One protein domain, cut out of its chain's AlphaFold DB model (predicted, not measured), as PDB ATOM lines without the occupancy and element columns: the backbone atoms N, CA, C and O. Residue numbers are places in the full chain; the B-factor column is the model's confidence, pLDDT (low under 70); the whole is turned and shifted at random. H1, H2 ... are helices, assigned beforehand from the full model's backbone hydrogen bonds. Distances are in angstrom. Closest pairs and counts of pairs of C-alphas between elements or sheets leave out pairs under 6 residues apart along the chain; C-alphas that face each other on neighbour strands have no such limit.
ATOM      1  N   ARG A 101     275.457   2.969 -18.789       57.38
ATOM      2  CA  ARG A 101     276.091   3.961 -17.904       57.38
ATOM      3  C   ARG A 101     277.218   3.323 -17.104       57.38
ATOM      4  O   ARG A 101     277.053   2.225 -16.566       57.38
ATOM      5  N   GLY A 102     278.367   3.992 -17.049       68.31
ATOM      6  CA  GLY A 102     279.486   3.563 -16.218       68.31
ATOM      7  C   GLY A 102     279.230   3.873 -14.740       68.31
ATOM      8  O   GLY A 102     278.292   4.587 -14.391       68.31
ATOM      9  N   PHE A 103     280.082   3.356 -13.856       77.81
ATOM     10  CA  PHE A 103     280.123   3.792 -12.459       77.81
ATOM     11  C   PHE A 103     281.322   4.707 -12.252       77.81
ATOM     12  O   PHE A 103     282.421   4.400 -12.721       77.81
ATOM     13  N   ALA A 104     281.132   5.790 -11.499       78.75
ATOM     14  CA  ALA A 104     282.227   6.688 -11.159       78.75
ATOM     15  C   ALA A 104     283.377   5.923 -10.462       78.75
ATOM     16  O   ALA A 104     283.111   5.024  -9.650       78.75
ATOM     17  N   PRO A 105     284.657   6.257 -10.737       76.31
ATOM     18  CA  PRO A 105     285.802   5.547 -10.163       76.31
ATOM     19  C   PRO A 105     285.765   5.455  -8.632       76.31
ATOM     20  O   PRO A 105     286.151   4.434  -8.075       76.31
ATOM     21  N   GLU A 106     285.224   6.473  -7.956       77.75
ATOM     22  CA  GLU A 106     284.976   6.500  -6.506       77.75
ATOM     23  C   GLU A 106     284.149   5.303  -5.994       77.75
ATOM     24  O   GLU A 106     284.471   4.729  -4.953       77.75
ATOM     25  N   LEU A 107     283.128   4.863  -6.738       79.38
ATOM     26  CA  LEU A 107     282.297   3.714  -6.372       79.38
ATOM     27  C   LEU A 107     283.050   2.403  -6.636       79.38
ATOM     28  O   LEU A 107     283.050   1.498  -5.803       79.38
ATOM     29  N   LEU A 108     283.753   2.318  -7.767       80.88
ATOM     30  CA  LEU A 108     284.507   1.126  -8.162       80.88
ATOM     31  C   LEU A 108     285.748   0.883  -7.289       80.88
ATOM     32  O   LEU A 108     286.091  -0.274  -7.039       80.88
ATOM     33  N   CYS A 109     286.406   1.929  -6.788       79.25
ATOM     34  CA  CYS A 109     287.563   1.818  -5.893       79.25
ATOM     35  C   CYS A 109     287.224   1.146  -4.557       79.25
ATOM     36  O   CYS A 109     288.063   0.426  -4.019       79.25
ATOM     37  N   ASN A 110     285.998   1.324  -4.058       77.62
ATOM     38  CA  ASN A 110     285.532   0.678  -2.830       77.62
ATOM     39  C   ASN A 110     285.195  -0.812  -3.027       77.62
ATOM     40  O   ASN A 110     285.170  -1.570  -2.059       77.62
ATOM     41  N   THR A 111     284.989  -1.267  -4.268       84.62
ATOM     42  CA  THR A 111     284.717  -2.685  -4.548       84.62
ATOM     43  C   THR A 111     285.978  -3.559  -4.581       84.62
ATOM     44  O   THR A 111     287.064  -3.083  -4.950       84.62
ATOM     45  N   PRO A 112     285.856  -4.870  -4.274       86.81
ATOM     46  CA  PRO A 112     286.983  -5.797  -4.290       86.81
ATOM     47  C   PRO A 112     287.810  -5.729  -5.579       86.81
ATOM     48  O   PRO A 112     287.278  -5.689  -6.684       86.81
ATOM     49  N   SER A 113     289.133  -5.732  -5.439       87.69
ATOM     50  CA  SER A 113     290.091  -5.768  -6.553       87.69
ATOM     51  C   SER A 113     290.426  -7.190  -7.027       87.69
ATOM     52  O   SER A 113     291.178  -7.359  -7.981       87.69
ATOM     53  N   ASN A 114     289.879  -8.221  -6.375       90.19
ATOM     54  CA  ASN A 114     290.132  -9.623  -6.688       90.19
ATOM     55  C   ASN A 114     288.926 -10.253  -7.409       90.19
ATOM     56  O   ASN A 114     287.819 -10.304  -6.868       90.19
ATOM     57  N   LEU A 115     289.176 -10.798  -8.603       88.88
ATOM     58  CA  LEU A 115     288.183 -11.426  -9.479       88.88
ATOM     59  C   LEU A 115     287.396 -12.564  -8.799       88.88
ATOM     60  O   LEU A 115     286.179 -12.665  -8.955       88.88
ATOM     61  N   GLN A 116     288.070 -13.410  -8.015       91.50
ATOM     62  CA  GLN A 116     287.439 -14.512  -7.283       91.50
ATOM     63  C   GLN A 116     286.516 -13.990  -6.174       91.50
ATOM     64  O   GLN A 116     285.448 -14.561  -5.945       91.50
ATOM     65  N   THR A 117     286.891 -12.891  -5.512       90.56
ATOM     66  CA  THR A 117     286.042 -12.221  -4.517       90.56
ATOM     67  C   THR A 117     284.804 -11.600  -5.163       90.56
ATOM     68  O   THR A 117     283.710 -11.761  -4.631       90.56
ATOM     69  N   CYS A 118     284.935 -10.952  -6.327       88.56
ATOM     70  CA  CYS A 118     283.780 -10.441  -7.072       88.56
ATOM     71  C   CYS A 118     282.789 -11.567  -7.403       88.56
ATOM     72  O   CYS A 118     281.613 -11.472  -7.052       88.56
ATOM     73  N   ARG A 119     283.273 -12.678  -7.972       91.31
ATOM     74  CA  ARG A 119     282.440 -13.842  -8.324       91.31
ATOM     75  C   ARG A 119     281.758 -14.490  -7.122       91.31
ATOM     76  O   ARG A 119     280.587 -14.850  -7.211       91.31
ATOM     77  N   SER A 120     282.455 -14.638  -5.994       92.56
ATOM     78  CA  SER A 120     281.857 -15.237  -4.793       92.56
ATOM     79  C   SER A 120     280.770 -14.353  -4.173       92.56
ATOM     80  O   SER A 120     279.783 -14.879  -3.656       92.56
ATOM     81  N   LEU A 121     280.907 -13.026  -4.275       92.19
ATOM     82  CA  LEU A 121     279.878 -12.075  -3.857       92.19
ATOM     83  C   LEU A 121     278.693 -12.030  -4.829       92.19
ATOM     84  O   LEU A 121     277.560 -11.993  -4.360       92.19
ATOM     85  N   LEU A 122     278.918 -12.113  -6.145       91.94
ATOM     86  CA  LEU A 122     277.841 -12.222  -7.140       91.94
ATOM     87  C   LEU A 122     276.982 -13.472  -6.894       91.94
ATOM     88  O   LEU A 122     275.781 -13.348  -6.675       91.94
ATOM     89  N   LEU A 123     277.603 -14.651  -6.766       92.19
ATOM     90  CA  LEU A 123     276.910 -15.905  -6.420       92.19
ATOM     91  C   LEU A 123     276.157 -15.835  -5.077       92.19
ATOM     92  O   LEU A 123     275.185 -16.561  -4.856       92.19
ATOM     93  N   PHE A 124     276.618 -15.001  -4.143       92.31
ATOM     94  CA  PHE A 124     275.928 -14.755  -2.880       92.31
ATOM     95  C   PHE A 124     274.713 -13.825  -3.052       92.31
ATOM     96  O   PHE A 124     273.649 -14.115  -2.498       92.31
ATOM     97  N   LEU A 125     274.844 -12.750  -3.835       91.62
ATOM     98  CA  LEU A 125     273.754 -11.823  -4.156       91.62
ATOM     99  C   LEU A 125     272.644 -12.511  -4.960       91.62
ATOM    100  O   LEU A 125     271.477 -12.382  -4.598       91.62
ATOM    101  N   GLU A 126     272.993 -13.316  -5.966       90.69
ATOM    102  CA  GLU A 126     272.047 -14.141  -6.733       90.69
ATOM    103  C   GLU A 126     271.201 -15.030  -5.807       90.69
ATOM    104  O   GLU A 126     269.973 -15.027  -5.881       90.69
ATOM    105  N   LYS A 127     271.842 -15.729  -4.858       90.81
ATOM    106  CA  LYS A 127     271.145 -16.562  -3.860       90.81
ATOM    107  C   LYS A 127     270.248 -15.754  -2.923       90.81
ATOM    108  O   LYS A 127     269.203 -16.252  -2.520       90.81
ATOM    109  N   LYS A 128     270.634 -14.524  -2.565       88.31
ATOM    110  CA  LYS A 128     269.821 -13.625  -1.728       88.31
ATOM    111  C   LYS A 128     268.614 -13.048  -2.476       88.31
ATOM    112  O   LYS A 128     267.557 -12.904  -1.870       88.31
ATOM    113  N   MET A 129     268.756 -12.739  -3.765       89.19
ATOM    114  CA  MET A 129     267.693 -12.158  -4.601       89.19
ATOM    115  C   MET A 129     266.795 -13.202  -5.284       89.19
ATOM    116  O   MET A 129     265.746 -12.840  -5.823       89.19
ATOM    117  N   GLY A 130     267.174 -14.485  -5.238       84.06
ATOM    118  CA  GLY A 130     266.394 -15.606  -5.769       84.06
ATOM    119  C   GLY A 130     265.047 -15.838  -5.074       84.06
ATOM    120  O   GLY A 130     264.160 -16.448  -5.667       84.06
ATOM    121  N   THR A 131     264.850 -15.317  -3.859       83.38
ATOM    122  CA  THR A 131     263.523 -15.267  -3.225       83.38
ATOM    123  C   THR A 131     262.620 -14.298  -4.004       83.38
ATOM    124  O   THR A 131     263.042 -13.161  -4.248       83.38
ATOM    125  N   PRO A 132     261.389 -14.685  -4.391       83.94
ATOM    126  CA  PRO A 132     260.456 -13.767  -5.036       83.94
ATOM    127  C   PRO A 132     260.080 -12.622  -4.089       83.94
ATOM    128  O   PRO A 132     259.890 -12.829  -2.889       83.94
ATOM    129  N   LEU A 133     259.966 -11.406  -4.628       81.75
ATOM    130  CA  LEU A 133     259.446 -10.269  -3.871       81.75
ATOM    131  C   LEU A 133     257.931 -10.475  -3.644       81.75
ATOM    132  O   LEU A 133     257.234 -10.819  -4.602       81.75
ATOM    133  N   PRO A 134     257.396 -10.276  -2.423       87.44
ATOM    134  CA  PRO A 134     255.951 -10.317  -2.194       87.44
ATOM    135  C   PRO A 134     255.218  -9.242  -3.013       87.44
ATOM    136  O   PRO A 134     255.772  -8.169  -3.272       87.44
ATOM    137  N   LYS A 135     253.957  -9.509  -3.395       90.88
ATOM    138  CA  LYS A 135     253.086  -8.508  -4.042       90.88
ATOM    139  C   LYS A 135     252.975  -7.277  -3.133       90.88
ATOM    140  O   LYS A 135     252.839  -7.421  -1.919       90.88
ATOM    141  N   ALA A 136     253.015  -6.092  -3.735       92.75
ATOM    142  CA  ALA A 136     252.784  -4.832  -3.042       92.75
ATOM    143  C   ALA A 136     251.410  -4.842  -2.330       92.75
ATOM    144  O   ALA A 136     250.405  -5.132  -2.988       92.75
ATOM    145  N   PRO A 137     251.343  -4.569  -1.011       93.88
ATOM    146  CA  PRO A 137     250.081  -4.471  -0.284       93.88
ATOM    147  C   PRO A 137     249.229  -3.311  -0.796       93.88
ATOM    148  O   PRO A 137     249.748  -2.224  -1.044       93.88
ATOM    149  N   GLU A 138     247.925  -3.527  -0.919       92.38
ATOM    150  CA  GLU A 138     246.984  -2.456  -1.251       92.38
ATOM    151  C   GLU A 138     246.865  -1.481  -0.074       92.38
ATOM    152  O   GLU A 138     246.835  -1.888   1.092       92.38
ATOM    153  N   VAL A 139     246.836  -0.186  -0.385       91.19
ATOM    154  CA  VAL A 139     246.652   0.875   0.607       91.19
ATOM    155  C   VAL A 139     245.163   1.098   0.847       91.19
ATOM    156  O   VAL A 139     244.357   1.132  -0.086       91.19
ATOM    157  N   GLN A 140     244.801   1.221   2.120       86.44
ATOM    158  CA  GLN A 140     243.430   1.471   2.551       86.44
ATOM    159  C   GLN A 140     243.126   2.977   2.492       86.44
ATOM    160  O   GLN A 140     244.034   3.796   2.616       86.44
ATOM    161  N   GLY A 141     241.852   3.343   2.330       87.56
ATOM    162  CA  GLY A 141     241.391   4.736   2.322       87.56
ATOM    163  C   GLY A 141     240.715   5.176   1.011       87.56
ATOM    164  O   GLY A 141     240.490   4.343   0.123       87.56
ATOM    165  N   PRO A 142     240.377   6.476   0.888       91.50
ATOM    166  CA  PRO A 142     239.601   7.024  -0.226       91.50
ATOM    167  C   PRO A 142     240.272   6.840  -1.590       91.50
ATOM    168  O   PRO A 142     241.454   7.142  -1.743       91.50
ATOM    169  N   GLU A 143     239.507   6.398  -2.597       92.50
ATOM    170  CA  GLU A 143     240.001   6.108  -3.959       92.50
ATOM    171  C   GLU A 143     240.784   7.271  -4.590       92.50
ATOM    172  O   GLU A 143     241.805   7.054  -5.237       92.50
ATOM    173  N   ASP A 144     240.339   8.508  -4.374       92.81
ATOM    174  CA  ASP A 144     240.967   9.718  -4.908       92.81
ATOM    175  C   ASP A 144     242.276  10.099  -4.196       92.81
ATOM    176  O   ASP A 144     243.109  10.781  -4.787       92.81
ATOM    177  N   LEU A 145     242.497   9.615  -2.968       93.25
ATOM    178  CA  LEU A 145     243.753   9.788  -2.228       93.25
ATOM    179  C   LEU A 145     244.680   8.565  -2.316       93.25
ATOM    180  O   LEU A 145     245.850   8.677  -1.950       93.25
ATOM    181  N   LYS A 146     244.217   7.406  -2.813       92.88
ATOM    182  CA  LYS A 146     245.016   6.163  -2.844       92.88
ATOM    183  C   LYS A 146     246.376   6.334  -3.510       92.88
ATOM    184  O   LYS A 146     247.370   5.933  -2.920       92.88
ATOM    185  N   SER A 147     246.439   6.958  -4.687       94.25
ATOM    186  CA  SER A 147     247.710   7.179  -5.399       94.25
ATOM    187  C   SER A 147     248.696   8.021  -4.573       94.25
ATOM    188  O   SER A 147     249.887   7.707  -4.486       94.25
ATOM    189  N   GLU A 148     248.200   9.051  -3.879       94.06
ATOM    190  CA  GLU A 148     249.030   9.879  -3.001       94.06
ATOM    191  C   GLU A 148     249.482   9.127  -1.744       94.06
ATOM    192  O   GLU A 148     250.632   9.291  -1.327       94.06
ATOM    193  N   LEU A 149     248.619   8.286  -1.163       94.75
ATOM    194  CA  LEU A 149     248.932   7.450  -0.004       94.75
ATOM    195  C   LEU A 149     249.907   6.313  -0.361       94.75
ATOM    196  O   LEU A 149     250.812   6.032   0.421       94.75
ATOM    197  N   GLU A 150     249.784   5.696  -1.540       95.31
ATOM    198  CA  GLU A 150     250.715   4.679  -2.054       95.31
ATOM    199  C   GLU A 150     252.111   5.257  -2.292       95.31
ATOM    200  O   GLU A 150     253.087   4.743  -1.744       95.31
ATOM    201  N   SER A 151     252.217   6.361  -3.038       94.12
ATOM    202  CA  SER A 151     253.507   7.030  -3.261       94.12
ATOM    203  C   SER A 151     254.115   7.539  -1.947       94.12
ATOM    204  O   SER A 151     255.326   7.416  -1.753       94.12
ATOM    205  N   PHE A 152     253.300   8.034  -1.005       94.94
ATOM    206  CA  PHE A 152     253.785   8.390   0.328       94.94
ATOM    207  C   PHE A 152     254.350   7.166   1.062       94.94
ATOM    208  O   PHE A 152     255.451   7.235   1.606       94.94
ATOM    209  N   ALA A 153     253.622   6.045   1.060       95.38
ATOM    210  CA  ALA A 153     254.030   4.816   1.729       95.38
ATOM    211  C   ALA A 153     255.372   4.291   1.202       95.38
ATOM    212  O   ALA A 153     256.212   3.830   1.976       95.38
ATOM    213  N   GLU A 154     255.580   4.370  -0.112       94.38
ATOM    214  CA  GLU A 154     256.808   3.911  -0.753       94.38
ATOM    215  C   GLU A 154     258.001   4.820  -0.458       94.38
ATOM    216  O   GLU A 154     259.056   4.320  -0.058       94.38
ATOM    217  N   GLU A 155     257.841   6.141  -0.570       92.50
ATOM    218  CA  GLU A 155     258.891   7.099  -0.201       92.50
ATOM    219  C   GLU A 155     259.240   7.007   1.296       92.50
ATOM    220  O   GLU A 155     260.420   6.977   1.653       92.50
ATOM    221  N   ALA A 156     258.237   6.899   2.174       93.44
ATOM    222  CA  ALA A 156     258.429   6.767   3.617       93.44
ATOM    223  C   ALA A 156     259.133   5.454   3.992       93.44
ATOM    224  O   ALA A 156     260.088   5.477   4.770       93.44
ATOM    225  N   GLY A 157     258.728   4.324   3.401       93.62
ATOM    226  CA  GLY A 157     259.387   3.032   3.610       93.62
ATOM    227  C   GLY A 157     260.835   3.022   3.107       93.62
ATOM    228  O   GLY A 157     261.737   2.590   3.827       93.62
ATOM    229  N   ARG A 158     261.107   3.580   1.920       91.44
ATOM    230  CA  ARG A 158     262.482   3.735   1.404       91.44
ATOM    231  C   ARG A 158     263.336   4.603   2.334       91.44
ATOM    232  O   ARG A 158     264.431   4.189   2.718       91.44
ATOM    233  N   ALA A 159     262.829   5.760   2.763       89.88
ATOM    234  CA  ALA A 159     263.528   6.646   3.695       89.88
ATOM    235  C   ALA A 159     263.790   5.979   5.064       89.88
ATOM    236  O   ALA A 159     264.888   6.107   5.613       89.88
ATOM    237  N   ALA A 160     262.828   5.214   5.588       90.12
ATOM    238  CA  ALA A 160     262.978   4.459   6.831       90.12
ATOM    239  C   ALA A 160     264.038   3.350   6.717       90.12
ATOM    240  O   ALA A 160     264.853   3.192   7.627       90.12
ATOM    241  N   ALA A 161     264.087   2.616   5.602       89.00
ATOM    242  CA  ALA A 161     265.107   1.592   5.370       89.00
ATOM    243  C   ALA A 161     266.526   2.178   5.290       89.00
ATOM    244  O   ALA A 161     267.458   1.601   5.852       89.00
ATOM    245  N   ILE A 162     266.681   3.346   4.661       86.56
ATOM    246  CA  ILE A 162     267.945   4.095   4.585       86.56
ATOM    247  C   ILE A 162     268.394   4.588   5.969       86.56
ATOM    248  O   ILE A 162     269.586   4.584   6.277       86.56
ATOM    249  N   ALA A 163     267.446   4.997   6.817       82.56
ATOM    250  CA  ALA A 163     267.727   5.503   8.157       82.56
ATOM    251  C   ALA A 163     268.086   4.408   9.184       82.56
ATOM    252  O   ALA A 163     268.672   4.738  10.214       82.56
ATOM    253  N   LYS A 164     267.756   3.128   8.940       83.06
ATOM    254  CA  LYS A 164     267.982   2.008   9.880       83.06
ATOM    255  C   LYS A 164     269.446   1.531   9.875       83.06
ATOM    256  O   LYS A 164     269.857   0.820   8.952       83.06
ATOM    257  N   PRO A 165     270.248   1.815  10.922       65.56
ATOM    258  CA  PRO A 165     271.635   1.368  10.972       65.56
ATOM    259  C   PRO A 165     271.685  -0.152  11.160       65.56
ATOM    260  O   PRO A 165     271.063  -0.692  12.071       65.56
ATOM    261  N   GLY A 166     272.450  -0.855  10.322       65.75
ATOM    262  CA  GLY A 166     272.688  -2.296  10.485       65.75
ATOM    263  C   GLY A 166     271.709  -3.237   9.773       65.75
ATOM    264  O   GLY A 166     271.910  -4.445   9.840       65.75
ATOM    265  N   ALA A 167     270.732  -2.735   9.007       62.50
ATOM    266  CA  ALA A 167     269.863  -3.573   8.158       62.50
ATOM    267  C   ALA A 167     270.591  -4.247   6.962       62.50
ATOM    268  O   ALA A 167     269.987  -4.984   6.185       62.50
ATOM    269  N   CYS A 168     271.889  -3.985   6.793       72.06
ATOM    270  CA  CYS A 168     272.701  -4.358   5.635       72.06
ATOM    271  C   CYS A 168     273.636  -5.543   5.944       72.06
ATOM    272  O   CYS A 168     274.410  -5.482   6.900       72.06
ATOM    273  N   ASP A 169     273.649  -6.587   5.100       83.94
ATOM    274  CA  ASP A 169     274.611  -7.697   5.227       83.94
ATOM    275  C   ASP A 169     276.052  -7.170   5.109       83.94
ATOM    276  O   ASP A 169     276.407  -6.480   4.148       83.94
ATOM    277  N   ALA A 170     276.900  -7.517   6.081       84.69
ATOM    278  CA  ALA A 170     278.253  -6.981   6.200       84.69
ATOM    279  C   ALA A 170     279.162  -7.282   4.991       84.69
ATOM    280  O   ALA A 170     280.144  -6.570   4.780       84.69
ATOM    281  N   ARG A 171     278.861  -8.309   4.182       84.31
ATOM    282  CA  ARG A 171     279.580  -8.584   2.924       84.31
ATOM    283  C   ARG A 171     279.194  -7.605   1.826       84.31
ATOM    284  O   ARG A 171     280.058  -7.178   1.071       84.31
ATOM    285  N   VAL A 172     277.916  -7.243   1.760       86.31
ATOM    286  CA  VAL A 172     277.368  -6.326   0.752       86.31
ATOM    287  C   VAL A 172     277.710  -4.880   1.100       86.31
ATOM    288  O   VAL A 172     278.084  -4.109   0.224       86.31
ATOM    289  N   ARG A 173     277.742  -4.538   2.394       86.12
ATOM    290  CA  ARG A 173     278.240  -3.242   2.878       86.12
ATOM    291  C   ARG A 173     279.674  -2.929   2.408       86.12
ATOM    292  O   ARG A 173     279.991  -1.768   2.194       86.12
ATOM    293  N   ARG A 174     280.528  -3.944   2.200       84.50
ATOM    294  CA  ARG A 174     281.884  -3.772   1.622       84.50
ATOM    295  C   ARG A 174     281.887  -3.453   0.125       84.50
ATOM    296  O   ARG A 174     282.921  -3.061  -0.394       84.50
ATOM    297  N   VAL A 175     280.779  -3.685  -0.574       86.81
ATOM    298  CA  VAL A 175     280.596  -3.317  -1.984       86.81
ATOM    299  C   VAL A 175     280.073  -1.886  -2.072       86.81
ATOM    300  O   VAL A 175     280.557  -1.107  -2.885       86.81
ATOM    301  N   LEU A 176     279.102  -1.545  -1.221       85.31
ATOM    302  CA  LEU A 176     278.428  -0.252  -1.215       85.31
ATOM    303  C   LEU A 176     277.950   0.086   0.206       85.31
ATOM    304  O   LEU A 176     276.932  -0.436   0.667       85.31
ATOM    305  N   ASP A 177     278.674   0.954   0.916       85.81
ATOM    306  CA  ASP A 177     278.305   1.340   2.282       85.81
ATOM    307  C   ASP A 177     277.265   2.471   2.285       85.81
ATOM    308  O   ASP A 177     277.604   3.656   2.286       85.81
ATOM    309  N   LEU A 178     275.982   2.097   2.344       82.12
ATOM    310  CA  LEU A 178     274.873   3.045   2.497       82.12
ATOM    311  C   LEU A 178     275.044   3.982   3.696       82.12
ATOM    312  O   LEU A 178     274.669   5.144   3.599       82.12
ATOM    313  N   SER A 179     275.620   3.517   4.807       81.31
ATOM    314  CA  SER A 179     275.793   4.360   5.996       81.31
ATOM    315  C   SER A 179     276.899   5.402   5.823       81.31
ATOM    316  O   SER A 179     276.797   6.498   6.365       81.31
ATOM    317  N   ALA A 180     277.923   5.116   5.014       82.44
ATOM    318  CA  ALA A 180     278.901   6.127   4.616       82.44
ATOM    319  C   ALA A 180     278.267   7.157   3.663       82.44
ATOM    320  O   ALA A 180     278.460   8.363   3.833       82.44
ATOM    321  N   LEU A 181     277.453   6.689   2.710       79.31
ATOM    322  CA  LEU A 181     276.733   7.550   1.769       79.31
ATOM    323  C   LEU A 181     275.759   8.498   2.483       79.31
ATOM    324  O   LEU A 181     275.788   9.695   2.210       79.31
ATOM    325  N   THR A 182     274.954   8.015   3.433       79.62
ATOM    326  CA  THR A 182     273.980   8.844   4.172       79.62
ATOM    327  C   THR A 182     274.616   9.790   5.185       79.62
ATOM    328  O   THR A 182     274.010  10.803   5.517       79.62
ATOM    329  N   VAL A 183     275.830   9.505   5.670       83.69
ATOM    330  CA  VAL A 183     276.570  10.386   6.591       83.69
ATOM    331  C   VAL A 183     277.358  11.483   5.857       83.69
ATOM    332  O   VAL A 183     277.708  12.498   6.477       83.69
ATOM    333  N   SER A 184     277.598  11.324   4.548       82.88
ATOM    334  CA  SER A 184     278.193  12.360   3.691       82.88
ATOM    335  C   SER A 184     277.350  13.651   3.679       82.88
ATOM    336  O   SER A 184     276.138  13.575   3.886       82.88
ATOM    337  N   PRO A 185     277.932  14.840   3.415       85.06
ATOM    338  CA  PRO A 185     277.174  16.096   3.387       85.06
ATOM    339  C   PRO A 185     275.979  16.060   2.422       85.06
ATOM    340  O   PRO A 185     274.855  16.326   2.835       85.06
ATOM    341  N   ALA A 186     276.203  15.619   1.178       80.81
ATOM    342  CA  ALA A 186     275.153  15.502   0.165       80.81
ATOM    343  C   ALA A 186     274.107  14.420   0.501       80.81
ATOM    344  O   ALA A 186     272.929  14.571   0.181       80.81
ATOM    345  N   GLY A 187     274.515  13.325   1.156       81.31
ATOM    346  CA  GLY A 187     273.595  12.285   1.621       81.31
ATOM    347  C   GLY A 187     272.703  12.753   2.770       81.31
ATOM    348  O   GLY A 187     271.500  12.502   2.739       81.31
ATOM    349  N   LYS A 188     273.270  13.488   3.737       86.00
ATOM    350  CA  LYS A 188     272.525  14.121   4.835       86.00
ATOM    351  C   LYS A 188     271.512  15.125   4.308       86.00
ATOM    352  O   LYS A 188     270.340  15.017   4.638       86.00
ATOM    353  N   GLU A 189     271.947  16.054   3.459       87.62
ATOM    354  CA  GLU A 189     271.081  17.078   2.864       87.62
ATOM    355  C   GLU A 189     269.888  16.453   2.124       87.62
ATOM    356  O   GLU A 189     268.739  16.819   2.373       87.62
ATOM    357  N   ARG A 190     270.133  15.433   1.288       84.62
ATOM    358  CA  ARG A 190     269.067  14.693   0.589       84.62
ATOM    359  C   ARG A 190     268.134  13.949   1.544       84.62
ATOM    360  O   ARG A 190     266.924  13.936   1.311       84.62
ATOM    361  N   LEU A 191     268.662  13.334   2.604       86.19
ATOM    362  CA  LEU A 191     267.855  12.595   3.576       86.19
ATOM    363  C   LEU A 191     266.981  13.533   4.422       86.19
ATOM    364  O   LEU A 191     265.794  13.254   4.579       86.19
ATOM    365  N   GLU A 192     267.520  14.653   4.912       90.00
ATOM    366  CA  GLU A 192     266.737  15.656   5.649       90.00
ATOM    367  C   GLU A 192     265.706  16.347   4.746       90.00
ATOM    368  O   GLU A 192     264.537  16.415   5.114       90.00
ATOM    369  N   SER A 193     266.067  16.730   3.515       90.06
ATOM    370  CA  SER A 193     265.109  17.263   2.529       90.06
ATOM    371  C   SER A 193     263.956  16.284   2.246       90.06
ATOM    372  O   SER A 193     262.788  16.678   2.172       90.06
ATOM    373  N   THR A 194     264.259  14.982   2.159       89.25
ATOM    374  CA  THR A 194     263.239  13.934   1.991       89.25
ATOM    375  C   THR A 194     262.348  13.817   3.230       89.25
ATOM    376  O   THR A 194     261.126  13.782   3.090       89.25
ATOM    377  N   LYS A 195     262.919  13.823   4.444       91.44
ATOM    378  CA  LYS A 195     262.155  13.814   5.705       91.44
ATOM    379  C   LYS A 195     261.235  15.028   5.829       91.44
ATOM    380  O   LYS A 195     260.063  14.853   6.147       91.44
ATOM    381  N   GLU A 196     261.723  16.232   5.538       94.06
ATOM    382  CA  GLU A 196     260.909  17.452   5.571       94.06
ATOM    383  C   GLU A 196     259.739  17.392   4.584       94.06
ATOM    384  O   GLU A 196     258.620  17.780   4.928       94.06
ATOM    385  N   ARG A 197     259.974  16.905   3.355       93.62
ATOM    386  CA  ARG A 197     258.901  16.725   2.366       93.62
ATOM    387  C   ARG A 197     257.872  15.708   2.855       93.62
ATOM    388  O   ARG A 197     256.677  15.988   2.788       93.62
ATOM    389  N   LEU A 198     258.324  14.563   3.366       94.44
ATOM    390  CA  LEU A 198     257.446  13.534   3.922       94.44
ATOM    391  C   LEU A 198     256.628  14.074   5.099       94.44
ATOM    392  O   LEU A 198     255.421  13.869   5.130       94.44
ATOM    393  N   GLN A 199     257.235  14.833   6.014       95.38
ATOM    394  CA  GLN A 199     256.541  15.430   7.156       95.38
ATOM    395  C   GLN A 199     255.440  16.410   6.719       95.38
ATOM    396  O   GLN A 199     254.316  16.325   7.216       95.38
ATOM    397  N   LYS A 200     255.726  17.296   5.753       95.50
ATOM    398  CA  LYS A 200     254.729  18.213   5.166       95.50
ATOM    399  C   LYS A 200     253.581  17.438   4.504       95.50
ATOM    400  O   LYS A 200     252.413  17.755   4.716       95.50
ATOM    401  N   ARG A 201     253.904  16.372   3.765       94.44
ATOM    402  CA  ARG A 201     252.930  15.511   3.077       94.44
ATOM    403  C   ARG A 201     252.050  14.712   4.047       94.44
ATOM    404  O   ARG A 201     250.846  14.645   3.834       94.44
ATOM    405  N   VAL A 202     252.604  14.193   5.147       95.06
ATOM    406  CA  VAL A 202     251.838  13.554   6.240       95.06
ATOM    407  C   VAL A 202     250.846  14.530   6.864       95.06
ATOM    408  O   VAL A 202     249.703  14.157   7.113       95.06
ATOM    409  N   GLN A 203     251.257  15.777   7.114       95.12
ATOM    410  CA  GLN A 203     250.372  16.803   7.678       95.12
ATOM    411  C   GLN A 203     249.202  17.122   6.735       95.12
ATOM    412  O   GLN A 203     248.058  17.167   7.183       95.12
ATOM    413  N   GLN A 204     249.476  17.276   5.436       95.94
ATOM    414  CA  GLN A 204     248.454  17.522   4.414       95.94
ATOM    415  C   GLN A 204     247.482  16.341   4.261       95.94
ATOM    416  O   GLN A 204     246.268  16.537   4.317       95.94
ATOM    417  N   LEU A 205     247.997  15.117   4.117       94.75
ATOM    418  CA  LEU A 205     247.172  13.918   3.944       94.75
ATOM    419  C   LEU A 205     246.322  13.626   5.193       94.75
ATOM    420  O   LEU A 205     245.139  13.323   5.065       94.75
ATOM    421  N   ASN A 206     246.867  13.788   6.406       95.69
ATOM    422  CA  ASN A 206     246.083  13.644   7.640       95.69
ATOM    423  C   ASN A 206     244.966  14.694   7.758       95.69
ATOM    424  O   ASN A 206     243.915  14.386   8.316       95.69
ATOM    425  N   LEU A 207     245.158  15.916   7.244       95.44
ATOM    426  CA  LEU A 207     244.092  16.921   7.200       95.44
ATOM    427  C   LEU A 207     242.953  16.462   6.275       95.44
ATOM    428  O   LEU A 207     241.808  16.388   6.716       95.44
ATOM    429  N   GLN A 208     243.284  16.063   5.043       94.31
ATOM    430  CA  GLN A 208     242.314  15.583   4.050       94.31
ATOM    431  C   GLN A 208     241.568  14.315   4.502       94.31
ATOM    432  O   GLN A 208     240.374  14.175   4.242       94.31
ATOM    433  N   LEU A 209     242.246  13.389   5.190       94.69
ATOM    434  CA  LEU A 209     241.629  12.185   5.761       94.69
ATOM    435  C   LEU A 209     240.706  12.529   6.938       94.69
ATOM    436  O   LEU A 209     239.586  12.023   7.015       94.69
ATOM    437  N   LYS A 210     241.118  13.453   7.815       94.38
ATOM    438  CA  LYS A 210     240.298  13.912   8.944       94.38
ATOM    439  C   LYS A 210     239.022  14.626   8.491       94.38
ATOM    440  O   LYS A 210     237.974  14.414   9.095       94.38
ATOM    441  N   GLU A 211     239.086  15.420   7.423       94.12
ATOM    442  CA  GLU A 211     237.911  16.044   6.787       94.12
ATOM    443  C   GLU A 211     236.894  15.014   6.261       94.12
ATOM    444  O   GLU A 211     235.710  15.322   6.141       94.12
ATOM    445  N   ARG A 212     237.340  13.779   5.997       93.00
ATOM    446  CA  ARG A 212     236.525  12.662   5.492       93.00
ATOM    447  C   ARG A 212     236.095  11.670   6.578       93.00
ATOM    448  O   ARG A 212     235.321  10.766   6.290       93.00
ATOM    449  N   GLY A 213     236.570  11.840   7.816       91.75
ATOM    450  CA  GLY A 213     236.326  10.897   8.915       91.75
ATOM    451  C   GLY A 213     237.115   9.586   8.809       91.75
ATOM    452  O   GLY A 213     236.733   8.599   9.434       91.75
ATOM    453  N   GLU A 214     238.189   9.572   8.021       94.12
ATOM    454  CA  GLU A 214     239.034   8.400   7.778       94.12
ATOM    455  C   GLU A 214     240.099   8.200   8.869       94.12
ATOM    456  O   GLU A 214     240.344   9.071   9.710       94.12
ATOM    457  N   SER A 215     240.756   7.036   8.842       91.88
ATOM    458  CA  SER A 215     241.923   6.761   9.696       91.88
ATOM    459  C   SER A 215     243.143   7.595   9.288       91.88
ATOM    460  O   SER A 215     243.201   8.156   8.195       91.88
ATOM    461  N   ASP A 216     244.140   7.668  10.166       93.31
ATOM    462  CA  ASP A 216     245.386   8.389   9.919       93.31
ATOM    463  C   ASP A 216     246.265   7.726   8.838       93.31
ATOM    464  O   ASP A 216     246.190   6.520   8.576       93.31
ATOM    465  N   VAL A 217     247.149   8.527   8.238       93.94
ATOM    466  CA  VAL A 217     248.056   8.086   7.167       93.94
ATOM    467  C   VAL A 217     248.920   6.899   7.593       93.94
ATOM    468  O   VAL A 217     249.153   6.005   6.777       93.94
ATOM    469  N   GLU A 218     249.419   6.863   8.834       92.56
ATOM    470  CA  GLU A 218     250.316   5.790   9.272       92.56
ATOM    471  C   GLU A 218     249.567   4.458   9.311       92.56
ATOM    472  O   GLU A 218     250.023   3.490   8.701       92.56
ATOM    473  N   THR A 219     248.384   4.417   9.928       93.69
ATOM    474  CA  THR A 219     247.528   3.221   9.968       93.69
ATOM    475  C   THR A 219     247.200   2.699   8.566       93.69
ATOM    476  O   THR A 219     247.372   1.506   8.305       93.69
ATOM    477  N   LEU A 220     246.797   3.581   7.646       93.94
ATOM    478  CA  LEU A 220     246.389   3.208   6.285       93.94
ATOM    479  C   LEU A 220     247.549   2.715   5.398       93.94
ATOM    480  O   LEU A 220     247.338   1.890   4.505       93.94
ATOM    481  N   THR A 221     248.775   3.198   5.634       95.75
ATOM    482  CA  THR A 221     249.928   2.959   4.742       95.75
ATOM    483  C   THR A 221     250.992   2.009   5.293       95.75
ATOM    484  O   THR A 221     251.797   1.483   4.518       95.75
ATOM    485  N   LYS A 222     251.003   1.722   6.600       95.38
ATOM    486  CA  LYS A 222     252.029   0.904   7.279       95.38
ATOM    487  C   LYS A 222     252.359  -0.442   6.607       95.38
ATOM    488  O   LYS A 222     253.548  -0.744   6.503       95.38
ATOM    489  N   PRO A 223     251.403  -1.247   6.091       95.19
ATOM    490  CA  PRO A 223     251.743  -2.477   5.368       95.19
ATOM    491  C   PRO A 223     252.566  -2.214   4.097       95.19
ATOM    492  O   PRO A 223     253.540  -2.922   3.832       95.19
ATOM    493  N   ARG A 224     252.221  -1.166   3.336       95.50
ATOM    494  CA  ARG A 224     252.928  -0.757   2.113       95.50
ATOM    495  C   ARG A 224     254.292  -0.131   2.431       95.50
ATOM    496  O   ARG A 224     255.243  -0.423   1.713       95.50
ATOM    497  N   GLN A 225     254.427   0.600   3.543       95.19
ATOM    498  CA  GLN A 225     255.727   1.082   4.042       95.19
ATOM    499  C   GLN A 225     256.687  -0.079   4.358       95.19
ATOM    500  O   GLN A 225     257.816  -0.090   3.874       95.19
ATOM    501  N   VAL A 226     256.238  -1.095   5.109       93.75
ATOM    502  CA  VAL A 226     257.061  -2.280   5.442       93.75
ATOM    503  C   VAL A 226     257.449  -3.067   4.185       93.75
ATOM    504  O   VAL A 226     258.579  -3.546   4.074       93.75
ATOM    505  N   TRP A 227     256.549  -3.171   3.205       94.69
ATOM    506  CA  TRP A 227     256.883  -3.742   1.900       94.69
ATOM    507  C   TRP A 227     257.942  -2.914   1.157       94.69
ATOM    508  O   TRP A 227     258.902  -3.485   0.636       94.69
ATOM    509  N   ALA A 228     257.817  -1.584   1.155       93.25
ATOM    510  CA  ALA A 228     258.759  -0.682   0.499       93.25
ATOM    511  C   ALA A 228     260.148  -0.687   1.161       93.25
ATOM    512  O   ALA A 228     261.153  -0.598   0.456       93.25
ATOM    513  N   GLU A 229     260.237  -0.888   2.481       91.50
ATOM    514  CA  GLU A 229     261.510  -1.155   3.164       91.50
ATOM    515  C   GLU A 229     262.193  -2.432   2.638       91.50
ATOM    516  O   GLU A 229     263.408  -2.456   2.416       91.50
ATOM    517  N   GLY A 230     261.422  -3.503   2.422       89.88
ATOM    518  CA  GLY A 230     261.923  -4.764   1.865       89.88
ATOM    519  C   GLY A 230     262.314  -4.655   0.388       89.88
ATOM    520  O   GLY A 230     263.345  -5.195  -0.023       89.88
ATOM    521  N   LEU A 231     261.533  -3.915  -0.406       90.31
ATOM    522  CA  LEU A 231     261.861  -3.583  -1.793       90.31
ATOM    523  C   LEU A 231     263.159  -2.770  -1.869       90.31
ATOM    524  O   LEU A 231     264.044  -3.134  -2.638       90.31
ATOM    525  N   PHE A 232     263.327  -1.749  -1.024       90.25
ATOM    526  CA  PHE A 232     264.561  -0.965  -0.948       90.25
ATOM    527  C   PHE A 232     265.797  -1.853  -0.747       90.25
ATOM    528  O   PHE A 232     266.804  -1.687  -1.437       90.25
ATOM    529  N   GLN A 233     265.726  -2.826   0.169       88.38
ATOM    530  CA  GLN A 233     266.833  -3.761   0.384       88.38
ATOM    531  C   GLN A 233     267.144  -4.558  -0.888       88.38
ATOM    532  O   GLN A 233     268.313  -4.698  -1.241       88.38
ATOM    533  N   ARG A 234     266.122  -5.043  -1.607       89.06
ATOM    534  CA  ARG A 234     266.289  -5.760  -2.882       89.06
ATOM    535  C   ARG A 234     266.913  -4.870  -3.964       89.06
ATOM    536  O   ARG A 234     267.843  -5.317  -4.633       89.06
ATOM    537  N   ASP A 235     266.460  -3.626  -4.095       88.50
ATOM    538  CA  ASP A 235     267.007  -2.647  -5.043       88.50
ATOM    539  C   ASP A 235     268.484  -2.350  -4.740       88.50
ATOM    540  O   ASP A 235     269.324  -2.338  -5.641       88.50
ATOM    541  N   TRP A 236     268.835  -2.185  -3.462       88.12
ATOM    542  CA  TRP A 236     270.220  -2.003  -3.028       88.12
ATOM    543  C   TRP A 236     271.100  -3.232  -3.312       88.12
ATOM    544  O   TRP A 236     272.227  -3.074  -3.792       88.12
ATOM    545  N   LEU A 237     270.600  -4.457  -3.096       89.81
ATOM    546  CA  LEU A 237     271.317  -5.679  -3.488       89.81
ATOM    547  C   LEU A 237     271.564  -5.730  -5.007       89.81
ATOM    548  O   LEU A 237     272.660  -6.106  -5.428       89.81
ATOM    549  N   ALA A 238     270.594  -5.305  -5.824       88.94
ATOM    550  CA  ALA A 238     270.732  -5.239  -7.279       88.94
ATOM    551  C   ALA A 238     271.755  -4.173  -7.724       88.94
ATOM    552  O   ALA A 238     272.554  -4.421  -8.630       88.94
ATOM    553  N   TRP A 239     271.809  -3.017  -7.053       88.19
ATOM    554  CA  TRP A 239     272.875  -2.026  -7.256       88.19
ATOM    555  C   TRP A 239     274.263  -2.586  -6.926       88.19
ATOM    556  O   TRP A 239     275.209  -2.371  -7.686       88.19
ATOM    557  N   CYS A 240     274.386  -3.358  -5.845       90.12
ATOM    558  CA  CYS A 240     275.636  -4.033  -5.495       90.12
ATOM    559  C   CYS A 240     276.033  -5.102  -6.524       90.12
ATOM    560  O   CYS A 240     277.219  -5.251  -6.820       90.12
ATOM    561  N   GLU A 241     275.062  -5.817  -7.103       90.75
ATOM    562  CA  GLU A 241     275.305  -6.775  -8.188       90.75
ATOM    563  C   GLU A 241     275.876  -6.066  -9.425       90.75
ATOM    564  O   GLU A 241     276.928  -6.459  -9.929       90.75
ATOM    565  N   ARG A 242     275.241  -4.969  -9.864       88.12
ATOM    566  CA  ARG A 242     275.697  -4.153 -11.004       88.12
ATOM    567  C   ARG A 242     277.110  -3.606 -10.793       88.12
ATOM    568  O   ARG A 242     277.939  -3.693 -11.698       88.12
ATOM    569  N   LEU A 243     277.402  -3.085  -9.601       88.44
ATOM    570  CA  LEU A 243     278.718  -2.533  -9.275       88.44
ATOM    571  C   LEU A 243     279.808  -3.624  -9.279       88.44
ATOM    572  O   LEU A 243     280.907  -3.403  -9.791       88.44
ATOM    573  N   LEU A 244     279.495  -4.832  -8.792       89.81
ATOM    574  CA  LEU A 244     280.392  -5.991  -8.874       89.81
ATOM    575  C   LEU A 244     280.586  -6.507 -10.306       89.81
ATOM    576  O   LEU A 244     281.709  -6.866 -10.651       89.81
ATOM    577  N   GLN A 245     279.545  -6.523 -11.142       88.56
ATOM    578  CA  GLN A 245     279.650  -6.897 -12.560       88.56
ATOM    579  C   GLN A 245     280.532  -5.907 -13.335       88.56
ATOM    580  O   GLN A 245     281.425  -6.325 -14.074       88.56
ATOM    581  N   ALA A 246     280.345  -4.602 -13.117       87.31
ATOM    582  CA  ALA A 246     281.195  -3.562 -13.698       87.31
ATOM    583  C   ALA A 246     282.657  -3.698 -13.233       87.31
ATOM    584  O   ALA A 246     283.587  -3.603 -14.041       87.31
ATOM    585  N   ARG A 247     282.877  -3.997 -11.945       87.81
ATOM    586  CA  ARG A 247     284.212  -4.283 -11.407       87.81
ATOM    587  C   ARG A 247     284.836  -5.530 -12.028       87.81
ATOM    588  O   ARG A 247     286.000  -5.470 -12.420       87.81
ATOM    589  N   GLU A 248     284.090  -6.627 -12.156       88.31
ATOM    590  CA  GLU A 248     284.569  -7.859 -12.791       88.31
ATOM    591  C   GLU A 248     284.988  -7.596 -14.245       88.31
ATOM    592  O   GLU A 248     286.095  -7.962 -14.642       88.31
ATOM    593  N   ALA A 249     284.162  -6.882 -15.013       86.12
ATOM    594  CA  ALA A 249     284.463  -6.502 -16.392       86.12
ATOM    595  C   ALA A 249     285.725  -5.624 -16.512       86.12
ATOM    596  O   ALA A 249     286.471  -5.744 -17.486       86.12
ATOM    597  N   ASN A 250     286.004  -4.763 -15.529       83.94
ATOM    598  CA  ASN A 250     287.227  -3.956 -15.503       83.94
ATOM    599  C   ASN A 250     288.467  -4.794 -15.153       83.94
ATOM    600  O   ASN A 250     289.504  -4.633 -15.791       83.94
ATOM    601  N   LEU A 251     288.357  -5.726 -14.201       85.19
ATOM    602  CA  LEU A 251     289.447  -6.643 -13.845       85.19
ATOM    603  C   LEU A 251     289.783  -7.612 -14.991       85.19
ATOM    604  O   LEU A 251     290.956  -7.870 -15.247       85.19
ATOM    605  N   LEU A 252     288.777  -8.106 -15.720       85.44
ATOM    606  CA  LEU A 252     288.978  -8.950 -16.904       85.44
ATOM    607  C   LEU A 252     289.623  -8.183 -18.066       85.44
ATOM    608  O   LEU A 252     290.479  -8.738 -18.750       85.44
ATOM    609  N   ARG A 253     289.260  -6.908 -18.277       84.56
ATOM    610  CA  ARG A 253     289.930  -6.047 -19.266       84.56
ATOM    611  C   ARG A 253     291.398  -5.819 -18.904       84.56
ATOM    612  O   ARG A 253     292.263  -6.133 -19.714       84.56
ATOM    613  N   ALA A 254     291.685  -5.404 -17.669       80.94
ATOM    614  CA  ALA A 254     293.052  -5.182 -17.187       80.94
ATOM    615  C   ALA A 254     293.922  -6.458 -17.151       80.94
ATOM    616  O   ALA A 254     295.139  -6.373 -17.270       80.94
ATOM    617  N   GLY A 255     293.321  -7.643 -16.999       75.75
ATOM    618  CA  GLY A 255     294.035  -8.923 -17.094       75.75
ATOM    619  C   GLY A 255     294.379  -9.353 -18.527       75.75
ATOM    620  O   GLY A 255     295.313 -10.125 -18.717       75.75
ATOM    621  N   ASN A 256     293.642  -8.851 -19.525       66.88
ATOM    622  CA  ASN A 256     293.823  -9.181 -20.943       66.88
ATOM    623  C   ASN A 256     294.587  -8.098 -21.730       66.88
ATOM    624  O   ASN A 256     295.090  -8.377 -22.815       66.88
ATOM    625  N   GLN A 257     294.649  -6.869 -21.212       56.97
ATOM    626  CA  GLN A 257     295.310  -5.718 -21.827       56.97
ATOM    627  C   GLN A 257     296.365  -5.170 -20.867       56.97
ATOM    628  O   GLN A 257     296.043  -4.694 -19.778       56.97
ATOM    629  N   GLU A 267     279.412   9.562 -18.986       63.19
ATOM    630  CA  GLU A 267     278.233   9.270 -18.182       63.19
ATOM    631  C   GLU A 267     278.553   8.185 -17.153       63.19
ATOM    632  O   GLU A 267     278.261   7.000 -17.324       63.19
ATOM    633  N   ASN A 268     279.204   8.614 -16.075       74.31
ATOM    634  CA  ASN A 268     279.501   7.779 -14.923       74.31
ATOM    635  C   ASN A 268     278.569   8.141 -13.770       74.31
ATOM    636  O   ASN A 268     278.578   9.274 -13.299       74.31
ATOM    637  N   LEU A 269     277.815   7.157 -13.291       77.25
ATOM    638  CA  LEU A 269     276.870   7.321 -12.197       77.25
ATOM    639  C   LEU A 269     277.637   7.565 -10.887       77.25
ATOM    640  O   LEU A 269     278.450   6.736 -10.464       77.25
ATOM    641  N   THR A 270     277.409   8.731 -10.290       79.75
ATOM    642  CA  THR A 270     278.075   9.225  -9.075       79.75
ATOM    643  C   THR A 270     277.447   8.674  -7.796       79.75
ATOM    644  O   THR A 270     276.304   8.209  -7.785       79.75
ATOM    645  N   ALA A 271     278.153   8.792  -6.668       72.50
ATOM    646  CA  ALA A 271     277.593   8.479  -5.352       72.50
ATOM    647  C   ALA A 271     276.286   9.249  -5.048       72.50
ATOM    648  O   ALA A 271     275.367   8.695  -4.446       72.50
ATOM    649  N   ALA A 272     276.177  10.507  -5.494       70.75
ATOM    650  CA  ALA A 272     274.994  11.341  -5.279       70.75
ATOM    651  C   ALA A 272     273.791  10.924  -6.149       70.75
ATOM    652  O   ALA A 272     272.668  10.892  -5.644       70.75
ATOM    653  N   GLU A 273     274.010  10.576  -7.422       79.00
ATOM    654  CA  GLU A 273     272.962  10.024  -8.299       79.00
ATOM    655  C   GLU A 273     272.493   8.647  -7.823       79.00
ATOM    656  O   GLU A 273     271.301   8.353  -7.868       79.00
ATOM    657  N   LEU A 274     273.403   7.813  -7.310       79.06
ATOM    658  CA  LEU A 274     273.050   6.508  -6.756       79.06
ATOM    659  C   LEU A 274     272.149   6.649  -5.517       79.06
ATOM    660  O   LEU A 274     271.151   5.939  -5.406       79.06
ATOM    661  N   VAL A 275     272.446   7.593  -4.615       72.69
ATOM    662  CA  VAL A 275     271.566   7.912  -3.474       72.69
ATOM    663  C   VAL A 275     270.220   8.476  -3.943       72.69
ATOM    664  O   VAL A 275     269.192   8.114  -3.376       72.69
ATOM    665  N   ALA A 276     270.202   9.314  -4.985       73.81
ATOM    666  CA  ALA A 276     268.968   9.843  -5.568       73.81
ATOM    667  C   ALA A 276     268.072   8.718  -6.122       73.81
ATOM    668  O   ALA A 276     266.927   8.579  -5.693       73.81
ATOM    669  N   SER A 277     268.633   7.842  -6.960       80.12
ATOM    670  CA  SER A 277     267.918   6.707  -7.554       80.12
ATOM    671  C   SER A 277     267.402   5.719  -6.499       80.12
ATOM    672  O   SER A 277     266.276   5.235  -6.595       80.12
ATOM    673  N   LEU A 278     268.182   5.461  -5.443       76.00
ATOM    674  CA  LEU A 278     267.776   4.621  -4.310       76.00
ATOM    675  C   LEU A 278     266.596   5.203  -3.505       76.00
ATOM    676  O   LEU A 278     265.773   4.442  -2.985       76.00
ATOM    677  N   LEU A 279     266.511   6.533  -3.418       70.12
ATOM    678  CA  LEU A 279     265.407   7.277  -2.800       70.12
ATOM    679  C   LEU A 279     264.180   7.439  -3.720       70.12
ATOM    680  O   LEU A 279     263.138   7.878  -3.238       70.12
ATOM    681  N   GLY A 280     264.272   7.065  -5.002       65.38
ATOM    682  CA  GLY A 280     263.179   7.195  -5.975       65.38
ATOM    683  C   GLY A 280     263.116   8.545  -6.702       65.38
ATOM    684  O   GLY A 280     262.027   8.956  -7.097       65.38
TER     685      GLY A 280
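What this domain is: This is residues 101 to 257 and 267 to 280 of the 281 residues of the protein "RAD51B protein" of Symbiodinium sp. KB8 (UniProt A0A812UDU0). A long helix, H7, is the spine of an elongated body, and H6 folds back from its first end as the other arm of an open hairpin, with H3 and H8 between the arms. H2 packs along the later half of H7, away from H6. The printed part has 171 residues with eight named helices, H1 to H8 in order, and no named strand: all helix. It is only just loose, close to compact, with a radius of gyration of the C-alphas of 18.8 A and spans of 68 by 35 by 28 A.

Where its parts are: Find C-alpha 217 at (248.056, 8.086, 7.167); from there H7 runs 56.4 A to C-alpha 256 at (293.823, -9.181, -20.943), with a kink of 45 degrees near residue 224. H6, residues 185 to 211, measures 39.4 A; H3, 143 to 163, 30.3 A; H2, 115 to 129, 21.1 A. H1 is 105 to 110, H4 170 to 173, H5 178 to 183 and H8 271 to 279.

How they stand to each other: Start at the hub, H7, which touches H3 at a steep tilt of 53 degrees; their closest C-alphas, Gly 157 and Gln 225, are 4.2 A apart. H2 touches H7 at a shallow 24 degrees, opposite ways, closest at C-alphas 118 and 244, 5.9 A. H6 and H7 form a helical hairpin, closest at C-alphas 206 and 217, 5.9 A. H1 touches H7, H8 touches H6, H5 only just touches H3 with 3 pairs of C-alphas within 8 A, and H4 is near H7. Every O i to N i+4 pair is within hydrogen-bond range in H2, H5, H6 and H8, against 1 of 2 in H1, 15 of 17 in H3 and 34 of 36 in H7; H4 is too short.

The domain as a whole: Residues 258 to 266 are not printed, a gap of 23.0 A between C-alphas 257 and 267. H2 to H3 is a long link. Confidence is under 70 at 101 to 102, 165 to 167, 256 to 257, 267 and 280.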